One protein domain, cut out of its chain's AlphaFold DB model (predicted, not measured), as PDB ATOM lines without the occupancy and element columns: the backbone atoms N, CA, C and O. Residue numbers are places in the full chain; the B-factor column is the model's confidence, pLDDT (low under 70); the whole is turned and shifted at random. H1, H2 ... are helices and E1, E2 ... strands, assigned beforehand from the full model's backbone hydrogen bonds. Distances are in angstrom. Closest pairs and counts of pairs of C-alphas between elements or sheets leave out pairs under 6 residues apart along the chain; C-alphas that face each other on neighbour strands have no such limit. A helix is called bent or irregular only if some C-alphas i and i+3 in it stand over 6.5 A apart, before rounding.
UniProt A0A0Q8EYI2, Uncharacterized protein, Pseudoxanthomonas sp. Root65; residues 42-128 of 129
ATOM      1  N   GLN A  42     148.545 152.944 114.460       93.94
ATOM      2  CA  GLN A  42     148.382 154.335 114.061       93.94
ATOM      3  C   GLN A  42     147.454 155.038 115.041       93.94
ATOM      4  O   GLN A  42     146.381 154.525 115.361       93.94
ATOM      5  N   LEU A  43     147.859 156.219 115.497       93.50
ATOM      6  CA  LEU A  43     147.105 157.063 116.408       93.50
ATOM      7  C   LEU A  43     146.929 158.442 115.786       93.50
ATOM      8  O   LEU A  43     147.900 159.083 115.393       93.50
ATOM      9  N   LYS A  44     145.692 158.919 115.727       90.50
ATOM     10  CA  LYS A  44     145.357 160.223 115.173       90.50
ATOM     11  C   LYS A  44     144.685 161.085 116.223       90.50
ATOM     12  O   LYS A  44     143.585 160.766 116.674       90.50
ATOM     13  N   SER A  45     145.331 162.190 116.568       88.75
ATOM     14  CA  SER A  45     144.778 163.205 117.458       88.75
ATOM     15  C   SER A  45     144.078 164.309 116.670       88.75
ATOM     16  O   SER A  45     144.521 164.693 115.583       88.75
ATOM     17  N   PHE A  46     142.967 164.811 117.203       82.69
ATOM     18  CA  PHE A  46     142.259 165.959 116.643       82.69
ATOM     19  C   PHE A  46     141.422 166.682 117.699       82.69
ATOM     20  O   PHE A  46     141.033 166.126 118.730       82.69
ATOM     21  N   HIS A  47     141.140 167.949 117.413       79.06
ATOM     22  CA  HIS A  47     140.334 168.833 118.242       79.06
ATOM     23  C   HIS A  47     139.000 169.093 117.554       79.06
ATOM     24  O   HIS A  47     138.965 169.674 116.474       79.06
ATOM     25  N   MET A  48     137.904 168.624 118.147       70.25
ATOM     26  CA  MET A  48     136.559 168.825 117.610       70.25
ATOM     27  C   MET A  48     135.524 168.837 118.733       70.25
ATOM     28  O   MET A  48     135.534 167.948 119.579       70.25
ATOM     29  N   ASP A  49     134.572 169.769 118.655       62.94
ATOM     30  CA  ASP A  49     133.434 169.924 119.584       62.94
ATOM     31  C   ASP A  49     132.297 168.900 119.348       62.94
ATOM     32  O   ASP A  49     131.133 169.147 119.665       62.94
ATOM     33  N   ARG A  50     132.582 167.731 118.754       60.12
ATOM     34  CA  ARG A  50     131.557 166.697 118.512       60.12
ATOM     35  C   ARG A  50     132.065 165.277 118.724       60.12
ATOM     36  O   ARG A  50     133.201 164.955 118.385       60.12
ATOM     37  N   SER A  51     131.165 164.413 119.193       62.56
ATOM     38  CA  SER A  51     131.338 162.958 119.146       62.56
ATOM     39  C   SER A  51     131.298 162.490 117.692       62.56
ATOM     40  O   SER A  51     130.345 162.797 116.975       62.56
ATOM     41  N   LEU A  52     132.314 161.747 117.260       65.38
ATOM     42  CA  LEU A  52     132.329 161.064 115.962       65.38
ATOM     43  C   LEU A  52     132.040 159.563 116.165       65.38
ATOM     44  O   LEU A  52     132.214 159.065 117.281       65.38
ATOM     45  N   PRO A  53     131.532 158.855 115.138       75.00
ATOM     46  CA  PRO A  53     131.437 157.394 115.159       75.00
ATOM     47  C   PRO A  53     132.831 156.748 115.170       75.00
ATOM     48  O   PRO A  53     133.831 157.436 114.996       75.00
ATOM     49  N   ALA A  54     132.896 155.422 115.339       76.25
ATOM     50  CA  ALA A  54     134.148 154.671 115.216       76.25
ATOM     51  C   ALA A  54     134.905 155.044 113.923       76.25
ATOM     52  O   ALA A  54     134.261 155.283 112.896       76.25
ATOM     53  N   PRO A  55     136.247 155.097 113.967       84.25
ATOM     54  CA  PRO A  55     137.023 155.649 112.870       84.25
ATOM     55  C   PRO A  55     136.947 154.763 111.628       84.25
ATOM     56  O   PRO A  55     137.095 153.542 111.707       84.25
ATOM     57  N   LEU A  56     136.764 155.394 110.474       83.12
ATOM     58  CA  LEU A  56     136.834 154.737 109.176       83.12
ATOM     59  C   LEU A  56     138.301 154.580 108.735       83.12
ATOM     60  O   LEU A  56     139.175 155.316 109.205       83.12
ATOM     61  N   PRO A  57     138.625 153.638 107.831       81.00
ATOM     62  CA  PRO A  57     139.988 153.478 107.330       81.00
ATOM     63  C   PRO A  57     140.604 154.770 106.764       81.00
ATOM     64  O   PRO A  57     141.767 155.059 107.052       81.00
ATOM     65  N   GLU A  58     139.829 155.561 106.028       82.19
ATOM     66  CA  GLU A  58     140.239 156.841 105.439       82.19
ATOM     67  C   GLU A  58     140.530 157.935 106.481       82.19
ATOM     68  O   GLU A  58     141.253 158.896 106.195       82.19
ATOM     69  N   ASP A  59     140.046 157.789 107.721       80.56
ATOM     70  CA  ASP A  59     140.306 158.772 108.775       80.56
ATOM     71  C   ASP A  59     141.793 158.864 109.110       80.56
ATOM     72  O   ASP A  59     142.220 159.862 109.678       80.56
ATOM     73  N   PHE A  60     142.613 157.880 108.759       85.31
ATOM     74  CA  PHE A  60     144.039 157.857 109.086       85.31
ATOM     75  C   PHE A  60     144.948 158.310 107.937       85.31
ATOM     76  O   PHE A  60     146.163 158.284 108.096       85.31
ATOM     77  N   ASP A  61     144.404 158.761 106.802       81.62
ATOM     78  CA  ASP A  61     145.226 159.128 105.639       81.62
ATOM     79  C   ASP A  61     145.974 160.455 105.831       81.62
ATOM     80  O   ASP A  61     147.057 160.663 105.280       81.62
ATOM     81  N   LYS A  62     145.383 161.394 106.583       73.88
ATOM     82  CA  LYS A  62     145.916 162.752 106.799       73.88
ATOM     83  C   LYS A  62     145.503 163.302 108.167       73.88
ATOM     84  O   LYS A  62     144.386 163.016 108.604       73.88
ATOM     85  N   PRO A  63     146.319 164.143 108.831       70.56
ATOM     86  CA  PRO A  63     145.896 164.886 110.022       70.56
ATOM     87  C   PRO A  63     144.603 165.688 109.779       70.56
ATOM     88  O   PRO A  63     144.387 166.191 108.676       70.56
ATOM     89  N   VAL A  64     143.738 165.832 110.795       66.69
ATOM     90  CA  VAL A  64     142.565 166.720 110.675       66.69
ATOM     91  C   VAL A  64     143.045 168.169 110.714       66.69
ATOM     92  O   VAL A  64     143.634 168.609 111.702       66.69
ATOM     93  N   HIS A  65     142.765 168.921 109.655       61.78
ATOM     94  CA  HIS A  65     142.885 170.374 109.648       61.78
ATOM     95  C   HIS A  65     141.487 170.965 109.822       61.78
ATOM     96  O   HIS A  65     140.672 170.891 108.908       61.78
ATOM     97  N   ASP A  66     141.195 171.523 110.994       55.00
ATOM     98  CA  ASP A  66     139.881 172.102 111.313       55.00
ATOM     99  C   ASP A  66     139.730 173.564 110.842       55.00
ATOM    100  O   ASP A  66     138.684 174.176 111.033       55.00
ATOM    101  N   GLY A  67     140.767 174.137 110.216       54.28
ATOM    102  CA  GLY A  67     140.766 175.489 109.646       54.28
ATOM    103  C   GLY A  67     140.741 176.634 110.669       54.28
ATOM    104  O   GLY A  67     141.012 177.773 110.293       54.28
ATOM    105  N   VAL A  68     140.470 176.345 111.947       54.47
ATOM    106  CA  VAL A  68     140.325 177.327 113.037       54.47
ATOM    107  C   VAL A  68     141.505 177.255 114.008       54.47
ATOM    108  O   VAL A  68     141.966 178.282 114.509       54.47
ATOM    109  N   LEU A  69     142.056 176.062 114.237       55.31
ATOM    110  CA  LEU A  69     143.230 175.835 115.067       55.31
ATOM    111  C   LEU A  69     144.441 175.526 114.180       55.31
ATOM    112  O   LEU A  69     144.350 174.915 113.115       55.31
ATOM    113  N   ARG A  70     145.629 175.994 114.591       54.28
ATOM    114  CA  ARG A  70     146.867 175.715 113.843       54.28
ATOM    115  C   ARG A  70     147.011 174.200 113.675       54.28
ATOM    116  O   ARG A  70     146.907 173.475 114.660       54.28
ATOM    117  N   SER A  71     147.409 173.756 112.481       53.97
ATOM    118  CA  SER A  71     147.715 172.360 112.107       53.97
ATOM    119  C   SER A  71     148.660 171.591 113.046       53.97
ATOM    120  O   SER A  71     148.875 170.404 112.858       53.97
ATOM    121  N   ARG A  72     149.237 172.260 114.050       58.12
ATOM    122  CA  ARG A  72     150.173 171.727 115.045       58.12
ATOM    123  C   ARG A  72     149.499 171.042 116.239       58.12
ATOM    124  O   ARG A  72     150.206 170.675 117.173       58.12
ATOM    125  N   LEU A  73     148.169 170.972 116.264       67.81
ATOM    126  CA  LEU A  73     147.397 170.380 117.363       67.81
ATOM    127  C   LEU A  73     146.705 169.064 116.983       67.81
ATOM    128  O   LEU A  73     146.248 168.345 117.860       67.81
ATOM    129  N   SER A  74     146.681 168.732 115.694       77.12
ATOM    130  CA  SER A  74     146.328 167.399 115.212       77.12
ATOM    131  C   SER A  74     147.602 166.711 114.744       77.12
ATOM    132  O   SER A  74     148.390 167.308 114.008       77.12
ATOM    133  N   SER A  75     147.800 165.461 115.132       83.31
ATOM    134  CA  SER A  75     148.928 164.646 114.686       83.31
ATOM    135  C   SER A  75     148.467 163.263 114.252       83.31
ATOM    136  O   SER A  75     147.395 162.797 114.642       83.31
ATOM    137  N   LEU A  76     149.279 162.636 113.409       88.19
ATOM    138  CA  LEU A  76     149.159 161.237 113.037       88.19
ATOM    139  C   LEU A  76     150.486 160.578 113.402       88.19
ATOM    140  O   LEU A  76     151.506 160.868 112.782       88.19
ATOM    141  N   GLU A  77     150.451 159.729 114.416       90.94
ATOM    142  CA  GLU A  77     151.598 158.972 114.900       90.94
ATOM    143  C   GLU A  77     151.464 157.522 114.445       90.94
ATOM    144  O   GLU A  77     150.369 156.959 114.451       90.94
ATOM    145  N   GLN A  78     152.583 156.902 114.091       92.94
ATOM    146  CA  GLN A  78     152.662 155.467 113.856       92.94
ATOM    147  C   GLN A  78     153.746 154.898 114.759       92.94
ATOM    148  O   GLN A  78     154.879 155.372 114.740       92.94
ATOM    149  N   VAL A  79     153.385 153.901 115.561       94.75
ATOM    150  CA  VAL A  79     154.275 153.306 116.556       94.75
ATOM    151  C   VAL A  79     154.314 151.797 116.402       94.75
ATOM    152  O   VAL A  79     153.275 151.150 116.281       94.75
ATOM    153  N   ASP A  80     155.521 151.245 116.431       95.25
ATOM    154  CA  ASP A  80     155.742 149.805 116.475       95.25
ATOM    155  C   ASP A  80     155.872 149.360 117.930       95.25
ATOM    156  O   ASP A  80     156.654 149.913 118.706       95.25
ATOM    157  N   ILE A  81     155.084 148.358 118.305       95.06
ATOM    158  CA  ILE A  81     154.974 147.859 119.671       95.06
ATOM    159  C   ILE A  81     155.368 146.383 119.655       95.06
ATOM    160  O   ILE A  81     154.622 145.553 119.117       95.06
ATOM    161  N   PRO A  82     156.527 146.019 120.231       96.19
ATOM    162  CA  PRO A  82     156.948 144.627 120.308       96.19
ATOM    163  C   PRO A  82     155.923 143.747 121.037       96.19
ATOM    164  O   PRO A  82     155.070 144.233 121.782       96.19
ATOM    165  N   ALA A  83     156.014 142.433 120.830       95.56
ATOM    166  CA  ALA A  83     155.177 141.462 121.533       95.56
ATOM    167  C   ALA A  83     155.288 141.639 123.059       95.56
ATOM    168  O   ALA A  83     156.394 141.817 123.578       95.56
ATOM    169  N   GLY A  84     154.156 141.608 123.766       95.75
ATOM    170  CA  GLY A  84     154.103 141.716 125.230       95.75
ATOM    171  C   GLY A  84     154.604 143.042 125.822       95.75
ATOM    172  O   GLY A  84     154.849 143.102 127.024       95.75
ATOM    173  N   ASN A  85     154.821 144.081 125.007       97.69
ATOM    174  CA  ASN A  85     155.411 145.349 125.442       97.69
ATOM    175  C   ASN A  85     154.392 146.488 125.521       97.69
ATOM    176  O   ASN A  85     153.250 146.386 125.073       97.69
ATOM    177  N   THR A  86     154.842 147.590 126.118       97.56
ATOM    178  CA  THR A  86     154.076 148.820 126.307       97.56
ATOM    179  C   THR A  86     154.868 150.012 125.777       97.56
ATOM    180  O   THR A  86     156.080 150.076 125.980       97.56
ATOM    181  N   VAL A  87     154.194 150.949 125.111       97.50
ATOM    182  CA  VAL A  87     154.797 152.186 124.589       97.50
ATOM    183  C   VAL A  87     153.982 153.400 125.031       97.50
ATOM    184  O   VAL A  87     152.762 153.430 124.866       97.50
ATOM    185  N   ASP A  88     154.671 154.421 125.538       97.19
ATOM    186  CA  ASP A  88     154.097 155.737 125.823       97.19
ATOM    187  C   ASP A  88     154.089 156.617 124.571       97.19
ATOM    188  O   ASP A  88     155.139 156.913 123.994       97.19
ATOM    189  N   VAL A  89     152.911 157.106 124.183       95.00
ATOM    190  CA  VAL A  89     152.744 158.028 123.052       95.00
ATOM    191  C   VAL A  89     152.289 159.384 123.572       95.00
ATOM    192  O   VAL A  89     151.280 159.493 124.269       95.00
ATOM    193  N   ARG A  90     153.044 160.438 123.245       93.06
ATOM    194  CA  ARG A  90     152.809 161.801 123.740       93.06
ATOM    195  C   ARG A  90     152.197 162.675 122.657       93.06
ATOM    196  O   ARG A  90     152.751 162.797 121.571       93.06
ATOM    197  N   PHE A  91     151.121 163.366 123.006       89.06
ATOM    198  CA  PHE A  91     150.433 164.314 122.142       89.06
ATOM    199  C   PHE A  91     150.466 165.716 122.729       89.06
ATOM    200  O   PHE A  91     150.447 165.924 123.945       89.06
ATOM    201  N   ARG A  92     150.467 166.702 121.835       85.31
ATOM    202  CA  ARG A  92     150.243 168.100 122.186       85.31
ATOM    203  C   ARG A  92     148.761 168.411 122.027       85.31
ATOM    204  O   ARG A  92     148.199 168.128 120.979       85.31
ATOM    205  N   ARG A  93     148.157 169.042 123.030       83.19
ATOM    206  CA  ARG A  93     146.749 169.458 123.004       83.19
ATOM    207  C   ARG A  93     146.577 170.882 123.522       83.19
ATOM    208  O   ARG A  93     147.489 171.466 124.116       83.19
ATOM    209  N   ILE A  94     145.389 171.436 123.318       79.31
ATOM    210  CA  ILE A  94     144.914 172.606 124.064       79.31
ATOM    211  C   ILE A  94     144.529 172.153 125.480       79.31
ATOM    212  O   ILE A  94     143.927 171.091 125.664       79.31
ATOM    213  N   CYS A  95     144.889 172.947 126.490       80.81
ATOM    214  CA  CYS A  95     144.559 172.670 127.891       80.81
ATOM    215  C   CYS A  95     143.055 172.573 128.129       80.81
ATOM    216  O   CYS A  95     142.603 171.738 128.907       80.81
ATOM    217  N   VAL A  96     142.295 173.418 127.440       76.88
ATOM    218  CA  VAL A  96     140.845 173.532 127.560       76.88
ATOM    219  C   VAL A  96     140.215 173.194 126.213       76.88
ATOM    220  O   VAL A  96     140.696 173.659 125.182       76.88
ATOM    221  N   GLY A  97     139.150 172.399 126.237       76.00
ATOM    222  CA  GLY A  97     138.435 171.953 125.043       76.00
ATOM    223  C   GLY A  97     138.591 170.462 124.770       76.00
ATOM    224  O   GLY A  97     139.297 169.740 125.486       76.00
ATOM    225  N   ASP A  98     137.901 170.016 123.729       79.50
ATOM    226  CA  ASP A  98     137.831 168.610 123.369       79.50
ATOM    227  C   ASP A  98     139.098 168.137 122.655       79.50
ATOM    228  O   ASP A  98     139.637 168.788 121.756       79.50
ATOM    229  N   PHE A  99     139.579 166.974 123.089       86.25
ATOM    230  CA  PHE A  99     140.690 166.245 122.497       86.25
ATOM    231  C   PHE A  99     140.238 164.808 122.275       86.25
ATOM    232  O   PHE A  99     139.832 164.120 123.217       86.25
ATOM    233  N   TRP A 100     140.297 164.383 121.023       89.00
ATOM    234  CA  TRP A 100     139.881 163.063 120.592       89.00
ATOM    235  C   TRP A 100     141.058 162.321 119.984       89.00
ATOM    236  O   TRP A 100     141.943 162.920 119.366       89.00
ATOM    237  N   LEU A 101     141.049 161.007 120.178       91.19
ATOM    238  CA  LEU A 101     142.066 160.111 119.669       91.19
ATOM    239  C   LEU A 101     141.406 158.935 118.962       91.19
ATOM    240  O   LEU A 101     140.698 158.148 119.594       91.19
ATOM    241  N   ASN A 102     141.686 158.807 117.671       92.50
ATOM    242  CA  ASN A 102     141.398 157.595 116.914       92.50
ATOM    243  C   ASN A 102     142.641 156.711 116.931       92.50
ATOM    244  O   ASN A 102     143.760 157.209 116.809       92.50
ATOM    245  N   TRP A 103     142.457 155.404 117.052       94.00
ATOM    246  CA  TRP A 103     143.539 154.432 116.971       94.00
ATOM    247  C   TRP A 103     143.139 153.252 116.091       94.00
ATOM    248  O   TRP A 103     141.962 152.893 116.019       94.00
ATOM    249  N   ARG A 104     144.118 152.649 115.415       93.00
ATOM    250  CA  ARG A 104     143.952 151.378 114.703       93.00
ATOM    251  C   ARG A 104     145.233 150.566 114.717       93.00
ATOM    252  O   ARG A 104     146.323 151.132 114.644       93.00
ATOM    253  N   VAL A 105     145.102 149.246 114.734       93.06
ATOM    254  CA  VAL A 105     146.208 148.355 114.359       93.06
ATOM    255  C   VAL A 105     146.369 148.399 112.834       93.06
ATOM    256  O   VAL A 105     145.385 148.461 112.100       93.06
ATOM    257  N   VAL A 106     147.603 148.406 112.341       88.75
ATOM    258  CA  VAL A 106     147.909 148.310 110.910       88.75
ATOM    259  C   VAL A 106     148.202 146.848 110.588       88.75
ATOM    260  O   VAL A 106     149.225 146.312 111.008       88.75
ATOM    261  N   SER A 107     147.304 146.182 109.860       75.81
ATOM    262  CA  SER A 107     147.567 144.834 109.347       75.81
ATOM    263  C   SER A 107     148.549 144.907 108.188       75.81
ATOM    264  O   SER A 107     148.358 145.679 107.249       75.81
ATOM    265  N   ALA A 108     149.541 144.020 108.203       67.25
ATOM    266  CA  ALA A 108     150.392 143.769 107.046       67.25
ATOM    267  C   ALA A 108     149.627 143.133 105.864       67.25
ATOM    268  O   ALA A 108     150.128 143.139 104.745       67.25
ATOM    269  N   MET A 109     148.431 142.577 106.099       64.81
ATOM    270  CA  MET A 109     147.674 141.763 105.137       64.81
ATOM    271  C   MET A 109     146.299 142.349 104.768       64.81
ATOM    272  O   MET A 109     145.507 141.681 104.113       64.81
ATOM    273  N   GLY A 110     145.993 143.591 105.168       57.12
ATOM    274  CA  GLY A 110     144.728 144.257 104.814       57.12
ATOM    275  C   GLY A 110     143.483 143.717 105.534       57.12
ATOM    276  O   GLY A 110     142.362 144.031 105.143       57.12
ATOM    277  N   GLU A 111     143.664 142.916 106.585       63.16
ATOM    278  CA  GLU A 111     142.565 142.382 107.395       63.16
ATOM    279  C   GLU A 111     141.893 143.461 108.258       63.16
ATOM    280  O   GLU A 111     142.479 144.510 108.547       63.16
ATOM    281  N   ALA A 112     140.665 143.173 108.708       60.84
ATOM    282  CA  ALA A 112     139.947 144.008 109.662       60.84
ATOM    283  C   ALA A 112     140.747 144.120 110.966       60.84
ATOM    284  O   ALA A 112     140.919 143.148 111.702       60.84
ATOM    285  N   ASN A 113     141.239 145.321 111.249       80.00
ATOM    286  CA  ASN A 113     142.043 145.585 112.428       80.00
ATOM    287  C   ASN A 113     141.196 146.169 113.552       80.00
ATOM    288  O   ASN A 113     140.328 147.005 113.279       80.00
ATOM    289  N   PRO A 114     141.488 145.815 114.815       88.38
ATOM    290  CA  PRO A 114     140.958 146.548 115.948       88.38
ATOM    291  C   PRO A 114     141.217 148.043 115.763       88.38
ATOM    292  O   PRO A 114     142.334 148.466 115.446       88.38
ATOM    293  N   SER A 115     140.161 148.820 115.943       91.88
ATOM    294  CA  SER A 115     140.199 150.271 115.905       91.88
ATOM    295  C   SER A 115     139.221 150.826 116.924       91.88
ATOM    296  O   SER A 115     138.298 150.139 117.372       91.88
ATOM    297  N   GLY A 116     139.431 152.074 117.309       91.81
ATOM    298  CA  GLY A 116     138.555 152.731 118.254       91.81
ATOM    299  C   GLY A 116     138.777 154.227 118.303       91.81
ATOM    300  O   GLY A 116     139.756 154.762 117.785       91.81
ATOM    301  N   GLN A 117     137.834 154.889 118.958       91.44
ATOM    302  CA  GLN A 117     137.879 156.310 119.249       91.44
ATOM    303  C   GLN A 117     137.666 156.515 120.743       91.44
ATOM    304  O   GLN A 117     136.816 155.865 121.354       91.44
ATOM    305  N   LEU A 118     138.425 157.433 121.332       90.50
ATOM    306  CA  LEU A 118     138.313 157.772 122.746       90.50
ATOM    307  C   LEU A 118     138.605 159.255 122.999       90.50
ATOM    308  O   LEU A 118     139.269 159.923 122.205       90.50
ATOM    309  N   ARG A 119     138.100 159.763 124.130       90.06
ATOM    310  CA  ARG A 119     138.518 161.037 124.737       90.06
ATOM    311  C   ARG A 119     139.521 160.687 125.832       90.06
ATOM    312  O   ARG A 119     139.087 160.314 126.922       90.06
ATOM    313  N   PRO A 120     140.832 160.704 125.553       90.19
ATOM    314  CA  PRO A 120     141.793 160.188 126.511       90.19
ATOM    315  C   PRO A 120     141.906 161.127 127.709       90.19
ATOM    316  O   PRO A 120     141.911 162.355 127.564       90.19
ATOM    317  N   HIS A 121     142.068 160.531 128.884       91.31
ATOM    318  CA  HIS A 121     142.710 161.185 130.015       91.31
ATOM    319  C   HIS A 121     144.207 160.847 130.030       91.31
ATOM    320  O   HIS A 121     144.657 159.943 129.325       91.31
ATOM    321  N   ASP A 122     144.988 161.591 130.811       92.00
ATOM    322  CA  ASP A 122     146.430 161.360 130.908       92.00
ATOM    323  C   ASP A 122     146.718 159.947 131.439       92.00
ATOM    324  O   ASP A 122     146.046 159.483 132.366       92.00
ATOM    325  N   GLY A 123     147.641 159.238 130.790       94.12
ATOM    326  CA  GLY A 123     147.987 157.851 131.101       94.12
ATOM    327  C   GLY A 123     146.937 156.803 130.701       94.12
ATOM    328  O   GLY A 123     147.048 155.656 131.124       94.12
ATOM    329  N   GLN A 124     145.908 157.158 129.917       96.25
ATOM    330  CA  GLN A 124     144.896 156.197 129.453       96.25
ATOM    331  C   GLN A 124     145.546 155.042 128.673       96.25
ATOM    332  O   GLN A 124     146.291 155.283 127.720       96.25
ATOM    333  N   SER A 125     145.211 153.797 129.037       96.75
ATOM    334  CA  SER A 125     145.660 152.610 128.306       96.75
ATOM    335  C   SER A 125     144.815 152.339 127.059       96.75
ATOM    336  O   SER A 125     143.599 152.559 127.051       96.75
ATOM    337  N   ILE A 126     145.472 151.836 126.014       96.25
ATOM    338  CA  ILE A 126     144.873 151.222 124.827       96.25
ATOM    339  C   ILE A 126     145.407 149.793 124.755       96.25
ATOM    340  O   ILE A 126     146.568 149.562 124.412       96.25
ATOM    341  N   ASP A 127     144.555 148.839 125.111       96.19
ATOM    342  CA  ASP A 127     144.904 147.426 125.200       96.19
ATOM    343  C   ASP A 127     144.657 146.708 123.868       96.19
ATOM    344  O   ASP A 127     143.514 146.478 123.469       96.19
ATOM    345  N   ILE A 128     145.735 146.308 123.195       93.50
ATOM    346  CA  ILE A 128     145.691 145.505 121.972       93.50
ATOM    347  C   ILE A 128     145.735 144.027 122.353       93.50
ATOM    348  O   ILE A 128     146.701 143.561 122.959       93.50
TER     349      ILE A 128
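This is residues 42 to 128 of the 129 residues of an uncharacterized protein of Pseudoxanthomonas sp. Root65 (UniProt A0A0Q8EYI2). A twisted sheet of four antiparallel strands, in the order E2, E1, E4, E5, forms one wall, and strands E3 and E6 fold back from its two edges over one of its faces as a loose, open second layer. The short helix H1 only grazes the sheet, and a long loop, residues 61 to 75, lies between H1 and E2. The printed part has 87 residues, with one named helix and six named strands in the order E1, H1, E2, E3, E4, E5, E6. The class is mostly strand, though under half of the residues are in named elements. The whole is compact, with a radius of gyration of the C-alphas of 13.1 A and spans of 38 by 26 by 20 A.

In the sheet, the inner strands E1, residues 42 to 46, and E4, residues 100 to 106, are antiparallel at 164 degrees, with N 44 and O 102 within hydrogen-bond range at 2.8 A. The edge strand E2, residues 76 to 81, is antiparallel to E1 at 148 degrees, with N 43 and O 77 at 2.8 A. The other edge strand, E5, residues 115 to 118, forms a hairpin with E4, antiparallel at 165 degrees, with N 103 and O 116 at 2.9 A. E3, residues 86 to 94, pairs with no named strand; its closest C-alphas to E2 are those of Val 87 and Ile 81, 6.6 A apart, and to E1 those of Phe 91 and Ser 45, 7.4 A apart. E6, residues 124 to 128, also pairs with no named strand; it is near E3, with 7 pairs of C-alphas within 10 A, and only just apart from E4, the closest being 8.1 A. H1, residues 57 to 60, grazes the sheet; the closest C-alphas of H1 and E1 are those of Phe 60 and Lys 44, 6.7 A apart. H1 is too short for any O i to N i+4 pair, and its 1 pair of O i to N i+3 is within range.

E1 begins at C-alpha 42, (148.382, 154.335, 114.061). E3 is the longest strand, 25.6 A from its first to its last C-alpha, E4 measures 19.4 A and E2 16.0 A. H1 is neither bent nor irregular, but only just: C-alphas 57 and 60 are 6.2 A apart. E6 ends at C-alpha 128, (145.691, 145.505, 121.972).

The two C-alphas farthest apart, those of Val 68 and Gly 84, are 40.1 A apart. The printed part has no cut. The link from H1 to E2, 15 residues, is long. The mean pLDDT of the printed part is 81.9, and residues 49 to 52, 64 to 73 and 108 to 112 are under 70.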